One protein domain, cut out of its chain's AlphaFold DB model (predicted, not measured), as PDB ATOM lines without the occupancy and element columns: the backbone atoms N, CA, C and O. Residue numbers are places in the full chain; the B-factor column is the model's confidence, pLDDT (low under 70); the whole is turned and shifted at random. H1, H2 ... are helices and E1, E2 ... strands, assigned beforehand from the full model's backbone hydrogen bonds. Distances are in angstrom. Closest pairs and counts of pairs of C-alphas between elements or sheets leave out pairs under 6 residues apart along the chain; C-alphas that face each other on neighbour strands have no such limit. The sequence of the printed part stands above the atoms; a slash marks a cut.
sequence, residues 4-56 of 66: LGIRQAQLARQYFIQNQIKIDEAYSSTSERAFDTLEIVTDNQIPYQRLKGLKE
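This is residues 4 to 56 of the 66 residues of the protein "Probable phosphoglycerate mutase" of Ligilactobacillus ruminis (UniProt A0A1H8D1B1). A small parallel pair of short strands, E1 and E2, has helix H2 packed on it, and the longer helix H1 packs on H2, away from E2. The 53 printed residues, mostly helix by class, hold H1, E1, H2 and E2 in chain order. The whole is compact, with a radius of gyration of the C-alphas of 11.0 A and spans of 31 by 27 by 16 A.

E1 is residues 26 to 28 and E2 residues 48 to 50. H2 is residues 32 to 42, 15.3 A long. H1, residues 4 to 18, runs 21.0 A from C-alpha 4 at (152.885, 151.078, 71.891). E2 ends at C-alpha 50 at (132.112, 146.007, 81.850).

E1 and E2 are parallel at 22 degrees, with N 28 and O 49 3.0 A apart, within hydrogen-bond range. E1, H2 and E2 form a strand-helix-strand unit, two parallel neighbour strands with a helix between, its crossover right-handed. The closest C-alphas of E1 and H2, Ser 28 and Phe 35, are 5.5 A apart. H1 and H2 touch, closest at the C-alphas of Arg 13 and Val 41, 4.5 A, at a shallow tilt of 31 degrees, the same way. H1 and E2 are apart. In H1 and H2 every O i to N i+4 pair is within hydrogen-bond range.

The C-alphas farthest apart, Gln 18 and Lys 52, are 31.1 A apart. The printed part has no cut, no link is long, and no printed residue is under 70 in pLDDT.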
ATOM      1  N   LEU A   4     152.186 152.130  71.152       93.38
ATOM      2  CA  LEU A   4     152.885 151.078  71.891       93.38
ATOM      3  C   LEU A   4     151.899 150.157  72.621       93.38
ATOM      4  O   LEU A   4     152.040 148.938  72.543       93.38
ATOM      5  N   GLY A   5     150.886 150.729  73.278       91.25
ATOM      6  CA  GLY A   5     149.851 149.962  73.969       91.25
ATOM      7  C   GLY A   5     149.051 149.070  73.017       91.25
ATOM      8  O   GLY A   5     148.790 147.912  73.332       91.25
ATOM      9  N   ILE A   6     148.715 149.569  71.822       93.81
ATOM     10  CA  ILE A   6     148.031 148.771  70.791       93.81
ATOM     11  C   ILE A   6     148.910 147.589  70.373       93.81
ATOM     12  O   ILE A   6     148.445 146.450  70.319       93.81
ATOM     13  N   ARG A   7     150.202 147.835  70.135       95.44
ATOM     14  CA  ARG A   7     151.151 146.784  69.750       95.44
ATOM     15  C   ARG A   7     151.306 145.725  70.847       95.44
ATOM     16  O   ARG A   7     151.365 144.537  70.546       95.44
ATOM     17  N   GLN A   8     151.325 146.138  72.113       95.00
ATOM     18  CA  GLN A   8     151.349 145.226  73.261       95.00
ATOM     19  C   GLN A   8     150.076 144.369  73.342       95.00
ATOM     20  O   GLN A   8     150.176 143.158  73.535       95.00
ATOM     21  N   ALA A   9     148.895 144.955  73.121       95.06
ATOM     22  CA  ALA A   9     147.634 144.214  73.091       95.06
ATOM     23  C   ALA A   9     147.604 143.167  71.959       95.06
ATOM     24  O   ALA A   9     147.180 142.029  72.159       95.06
ATOM     25  N   GLN A  10     148.138 143.506  70.783       96.12
ATOM     26  CA  GLN A  10     148.279 142.563  69.669       96.12
ATOM     27  C   GLN A  10     149.236 141.406  69.989       96.12
ATOM     28  O   GLN A  10     148.959 140.263  69.623       96.12
ATOM     29  N   LEU A  11     150.347 141.671  70.684       96.75
ATOM     30  CA  LEU A  11     151.258 140.617  71.140       96.75
ATOM     31  C   LEU A  11     150.579 139.692  72.158       96.75
ATOM     32  O   LEU A  11     150.721 138.475  72.062       96.75
ATOM     33  N   ALA A  12     149.783 140.247  73.076       95.06
ATOM     34  CA  ALA A  12     148.990 139.453  74.011       95.06
ATOM     35  C   ALA A  12     147.987 138.543  73.277       95.06
ATOM     36  O   ALA A  12     147.910 137.353  73.580       95.06
ATOM     37  N   ARG A  13     147.293 139.046  72.242       94.94
ATOM     38  CA  ARG A  13     146.449 138.209  71.367       94.94
ATOM     39  C   ARG A  13     147.228 137.038  70.771       94.94
ATOM     40  O   ARG A  13     146.779 135.896  70.831       94.94
ATOM     41  N   GLN A  14     148.389 137.320  70.178       96.56
ATOM     42  CA  GLN A  14     149.221 136.288  69.552       96.56
ATOM     43  C   GLN A  14     149.644 135.219  70.558       96.56
ATOM     44  O   GLN A  14     149.604 134.039  70.223       96.56
ATOM     45  N   TYR A  15     149.978 135.616  71.786       97.06
ATOM     46  CA  TYR A  15     150.308 134.684  72.856       97.06
ATOM     47  C   TYR A  15     149.164 133.700  73.131       97.06
ATOM     48  O   TYR A  15     149.401 132.492  73.133       97.06
ATOM     49  N   PHE A  16     147.924 134.172  73.301       95.50
ATOM     50  CA  PHE A  16     146.787 133.275  73.541       95.50
ATOM     51  C   PHE A  16     146.567 132.296  72.378       95.50
ATOM     52  O   PHE A  16     146.405 131.100  72.609       95.50
ATOM     53  N   ILE A  17     146.662 132.775  71.132       94.88
ATOM     54  CA  ILE A  17     146.528 131.937  69.929       94.88
ATOM     55  C   ILE A  17     147.631 130.871  69.866       94.88
ATOM     56  O   ILE A  17     147.343 129.693  69.664       94.88
ATOM     57  N   GLN A  18     148.893 131.267  70.049       97.44
ATOM     58  CA  GLN A  18     150.048 130.365  69.958       97.44
ATOM     59  C   GLN A  18     150.026 129.280  71.034       97.44
ATOM     60  O   GLN A  18     150.429 128.150  70.772       97.44
ATOM     61  N   ASN A  19     149.522 129.611  72.223       97.56
ATOM     62  CA  ASN A  19     149.391 128.671  73.332       97.56
ATOM     63  C   ASN A  19     148.064 127.894  73.311       97.56
ATOM     64  O   ASN A  19     147.796 127.146  74.245       97.56
ATOM     65  N   GLN A  20     147.237 128.059  72.269       96.06
ATOM     66  CA  GLN A  20     145.917 127.424  72.147       96.06
ATOM     67  C   GLN A  20     145.006 127.699  73.358       96.06
ATOM     68  O   GLN A  20     144.164 126.881  73.726       96.06
ATOM     69  N   ILE A  21     145.170 128.868  73.982       95.31
ATOM     70  CA  ILE A  21     144.349 129.303  75.107       95.31
ATOM     71  C   ILE A  21     143.073 129.903  74.533       95.31
ATOM     72  O   ILE A  21     143.088 130.959  73.897       95.31
ATOM     73  N   LYS A  22     141.956 129.221  74.771       93.38
ATOM     74  CA  LYS A  22     140.636 129.724  74.419       93.38
ATOM     75  C   LYS A  22     140.134 130.650  75.522       93.38
ATOM     76  O   LYS A  22     140.180 130.306  76.698       93.38
ATOM     77  N   ILE A  23     139.650 131.819  75.126       92.94
ATOM     78  CA  ILE A  23     138.930 132.724  76.019       92.94
ATOM     79  C   ILE A  23     137.452 132.346  75.917       92.94
ATOM     80  O   ILE A  23     136.863 132.455  74.843       92.94
ATOM     81  N   ASP A  24     136.873 131.857  77.009       93.19
ATOM     82  CA  ASP A  24     135.450 131.498  77.060       93.19
ATOM     83  C   ASP A  24     134.582 132.658  77.564       93.19
ATOM     84  O   ASP A  24     133.468 132.848  77.085       93.19
ATOM     85  N   GLU A  25     135.115 133.471  78.478       94.50
ATOM     86  CA  GLU A  25     134.438 134.637  79.042       94.50
ATOM     87  C   GLU A  25     135.411 135.807  79.194       94.50
ATOM     88  O   GLU A  25     136.617 135.627  79.381       94.50
ATOM     89  N   ALA A  26     134.877 137.025  79.109       95.50
ATOM     90  CA  ALA A  26     135.664 138.245  79.081       95.50
ATOM     91  C   ALA A  26     135.033 139.341  79.954       95.50
ATOM     92  O   ALA A  26     133.828 139.604  79.902       95.50
ATOM     93  N   TYR A  27     135.875 140.019  80.737       95.19
ATOM     94  CA  TYR A  27     135.476 141.090  81.647       95.19
ATOM     95  C   TYR A  27     136.487 142.230  81.593       95.19
ATOM     96  O   TYR A  27     137.693 141.996  81.575       95.19
ATOM     97  N   SER A  28     136.002 143.470  81.601       95.06
ATOM     98  CA  SER A  28     136.860 144.657  81.677       95.06
ATOM     99  C   SER A  28     136.313 145.676  82.665       95.06
ATOM    100  O   SER A  28     135.149 145.622  83.067       95.06
ATOM    101  N   SER A  29     137.148 146.630  83.064       92.00
ATOM    102  CA  SER A  29     136.675 147.803  83.795       92.00
ATOM    103  C   SER A  29     135.894 148.747  82.878       92.00
ATOM    104  O   SER A  29     135.821 148.568  81.663       92.00
ATOM    105  N   THR A  30     135.310 149.803  83.443       89.81
ATOM    106  CA  THR A  30     134.694 150.870  82.639       89.81
ATOM    107  C   THR A  30     135.719 151.840  82.033       89.81
ATOM    108  O   THR A  30     135.316 152.818  81.413       89.81
ATOM    109  N   SER A  31     137.023 151.613  82.233       90.94
ATOM    110  CA  SER A  31     138.096 152.437  81.666       90.94
ATOM    111  C   SER A  31     138.306 152.119  80.188       90.94
ATOM    112  O   SER A  31     138.518 150.960  79.838       90.94
ATOM    113  N   GLU A  32     138.319 153.152  79.345       88.69
ATOM    114  CA  GLU A  32     138.537 153.052  77.892       88.69
ATOM    115  C   GLU A  32     139.782 152.244  77.546       88.69
ATOM    116  O   GLU A  32     139.708 151.241  76.846       88.69
ATOM    117  N   ARG A  33     140.910 152.557  78.188       90.88
ATOM    118  CA  ARG A  33     142.164 151.826  77.970       90.88
ATOM    119  C   ARG A  33     142.050 150.323  78.257       90.88
ATOM    120  O   ARG A  33     142.718 149.527  77.599       90.88
ATOM    121  N   ALA A  34     141.236 149.937  79.241       91.62
ATOM    122  CA  ALA A  34     141.073 148.542  79.628       91.62
ATOM    123  C   ALA A  34     140.153 147.785  78.663       91.62
ATOM    124  O   ALA A  34     140.448 146.637  78.328       91.62
ATOM    125  N   PHE A  35     139.040 148.385  78.223       92.94
ATOM    126  CA  PHE A  35     138.143 147.696  77.293       92.94
ATOM    127  C   PHE A  35     138.671 147.709  75.853       92.94
ATOM    128  O   PHE A  35     138.548 146.681  75.199       92.94
ATOM    129  N   ASP A  36     139.383 148.754  75.414       93.25
ATOM    130  CA  ASP A  36     140.083 148.777  74.118       93.25
ATOM    131  C   ASP A  36     141.106 147.631  74.013       93.25
ATOM    132  O   ASP A  36     141.199 146.929  73.006       93.25
ATOM    133  N   THR A  37     141.881 147.410  75.084       93.94
ATOM    134  CA  THR A  37     142.866 146.318  75.135       93.94
ATOM    135  C   THR A  37     142.176 144.961  75.031       93.94
ATOM    136  O   THR A  37     142.633 144.100  74.279       93.94
ATOM    137  N   LEU A  38     141.075 144.769  75.766       95.06
ATOM    138  CA  LEU A  38     140.294 143.535  75.723       95.06
ATOM    139  C   LEU A  38     139.750 143.280  74.316       95.06
ATOM    140  O   LEU A  38     139.892 142.169  73.816       95.06
ATOM    141  N   GLU A  39     139.186 144.299  73.671       95.38
ATOM    142  CA  GLU A  39     138.645 144.220  72.311       95.38
ATOM    143  C   GLU A  39     139.718 143.830  71.287       95.38
ATOM    144  O   GLU A  39     139.466 142.993  70.421       95.38
ATOM    145  N   ILE A  40     140.940 144.360  71.416       95.44
ATOM    146  CA  ILE A  40     142.073 143.954  70.572       95.44
ATOM    147  C   ILE A  40     142.462 142.498  70.846       95.44
ATOM    148  O   ILE A  40     142.705 141.743  69.905       95.44
ATOM    149  N   VAL A  41     142.539 142.091  72.116       95.94
ATOM    150  CA  VAL A  41     142.949 140.731  72.497       95.94
ATOM    151  C   VAL A  41     141.952 139.683  72.007       95.94
ATOM    152  O   VAL A  41     142.366 138.634  71.512       95.94
ATOM    153  N   THR A  42     140.654 139.971  72.100       95.25
ATOM    154  CA  THR A  42     139.572 139.077  71.661       95.25
ATOM    155  C   THR A  42     139.183 139.270  70.196       95.25
ATOM    156  O   THR A  42     138.315 138.552  69.706       95.25
ATOM    157  N   ASP A  43     139.814 140.218  69.492       94.56
ATOM    158  CA  ASP A  43     139.502 140.582  68.103       94.56
ATOM    159  C   ASP A  43     138.020 140.935  67.892       94.56
ATOM    160  O   ASP A  43     137.439 140.657  66.847       94.56
ATOM    161  N   ASN A  44     137.383 141.499  68.923       92.62
ATOM    162  CA  ASN A  44     135.942 141.759  68.980       92.62
ATOM    163  C   ASN A  44     135.043 140.526  68.733       92.62
ATOM    164  O   ASN A  44     133.864 140.677  68.415       92.62
ATOM    165  N   GLN A  45     135.560 139.301  68.883       93.12
ATOM    166  CA  GLN A  45     134.808 138.074  68.582       93.12
ATOM    167  C   GLN A  45     134.043 137.511  69.787       93.12
ATOM    168  O   GLN A  45     133.244 136.590  69.631       93.12
ATOM    169  N   ILE A  46     134.287 138.039  70.989       92.69
ATOM    170  CA  ILE A  46     133.735 137.513  72.240       92.69
ATOM    171  C   ILE A  46     132.936 138.618  72.944       92.69
ATOM    172  O   ILE A  46     133.477 139.707  73.161       92.69
ATOM    173  N   PRO A  47     131.668 138.369  73.326       93.81
ATOM    174  CA  PRO A  47     130.920 139.303  74.155       93.81
ATOM    175  C   PRO A  47     131.578 139.424  75.534       93.81
ATOM    176  O   PRO A  47     132.026 138.435  76.110       93.81
ATOM    177  N   TYR A  48     131.615 140.632  76.086       95.62
ATOM    178  CA  TYR A  48     132.249 140.885  77.377       95.62
ATOM    179  C   TYR A  48     131.407 141.813  78.243       95.62
ATOM    180  O   TYR A  48     130.592 142.596  77.745       95.62
ATOM    181  N   GLN A  49     131.624 141.751  79.554       95.56
ATOM    182  CA  GLN A  49     130.944 142.622  80.505       95.56
ATOM    183  C   GLN A  49     131.896 143.673  81.076       95.56
ATOM    184  O   GLN A  49     133.024 143.382  81.478       95.56
ATOM    185  N   ARG A  50     131.414 144.918  81.159       94.69
ATOM    186  CA  ARG A  50     132.112 146.007  81.850       94.69
ATOM    187  C   ARG A  50     131.668 146.062  83.308       94.69
ATOM    188  O   ARG A  50     130.490 146.274  83.595       94.69
ATOM    189  N   LEU A  51     132.607 145.888  84.231       92.38
ATOM    190  CA  LEU A  51     132.364 145.843  85.670       92.38
ATOM    191  C   LEU A  51     133.018 147.047  86.354       92.38
ATOM    192  O   LEU A  51     134.234 147.218  86.308       92.38
ATOM    193  N   LYS A  52     132.222 147.867  87.054       85.75
ATOM    194  CA  LYS A  52     132.744 149.013  87.828       85.75
ATOM    195  C   LYS A  52     133.747 148.588  88.905       85.75
ATOM    196  O   LYS A  52     134.690 149.320  89.166       85.75
ATOM    197  N   GLY A  53     133.561 147.399  89.484       85.12
ATOM    198  CA  GLY A  53     134.456 146.841  90.503       85.12
ATOM    199  C   GLY A  53     135.846 146.446  89.993       85.12
ATOM    200  O   GLY A  53     136.710 146.170  90.811       85.12
ATOM    201  N   LEU A  54     136.069 146.432  88.672       84.69
ATOM    202  CA  LEU A  54     137.385 146.189  88.067       84.69
ATOM    203  C   LEU A  54     138.148 147.485  87.754       84.69
ATOM    204  O   LEU A  54     139.222 147.427  87.158       84.69
ATOM    205  N   LYS A  55     137.590 148.662  88.072       80.31
ATOM    206  CA  LYS A  55     138.309 149.927  87.890       80.31
ATOM    207  C   LYS A  55     139.516 149.940  88.833       80.31
ATOM    208  O   LYS A  55     139.376 149.606  90.007       80.31
ATOM    209  N   GLU A  56     140.669 150.329  88.297       76.38
ATOM    210  CA  GLU A  56     141.881 150.584  89.080       76.38
ATOM    211  C   GLU A  56     141.602 151.593  90.204       76.38
ATOM    212  O   GLU A  56     140.625 152.351  90.140       76.38
TER     213      GLU A  56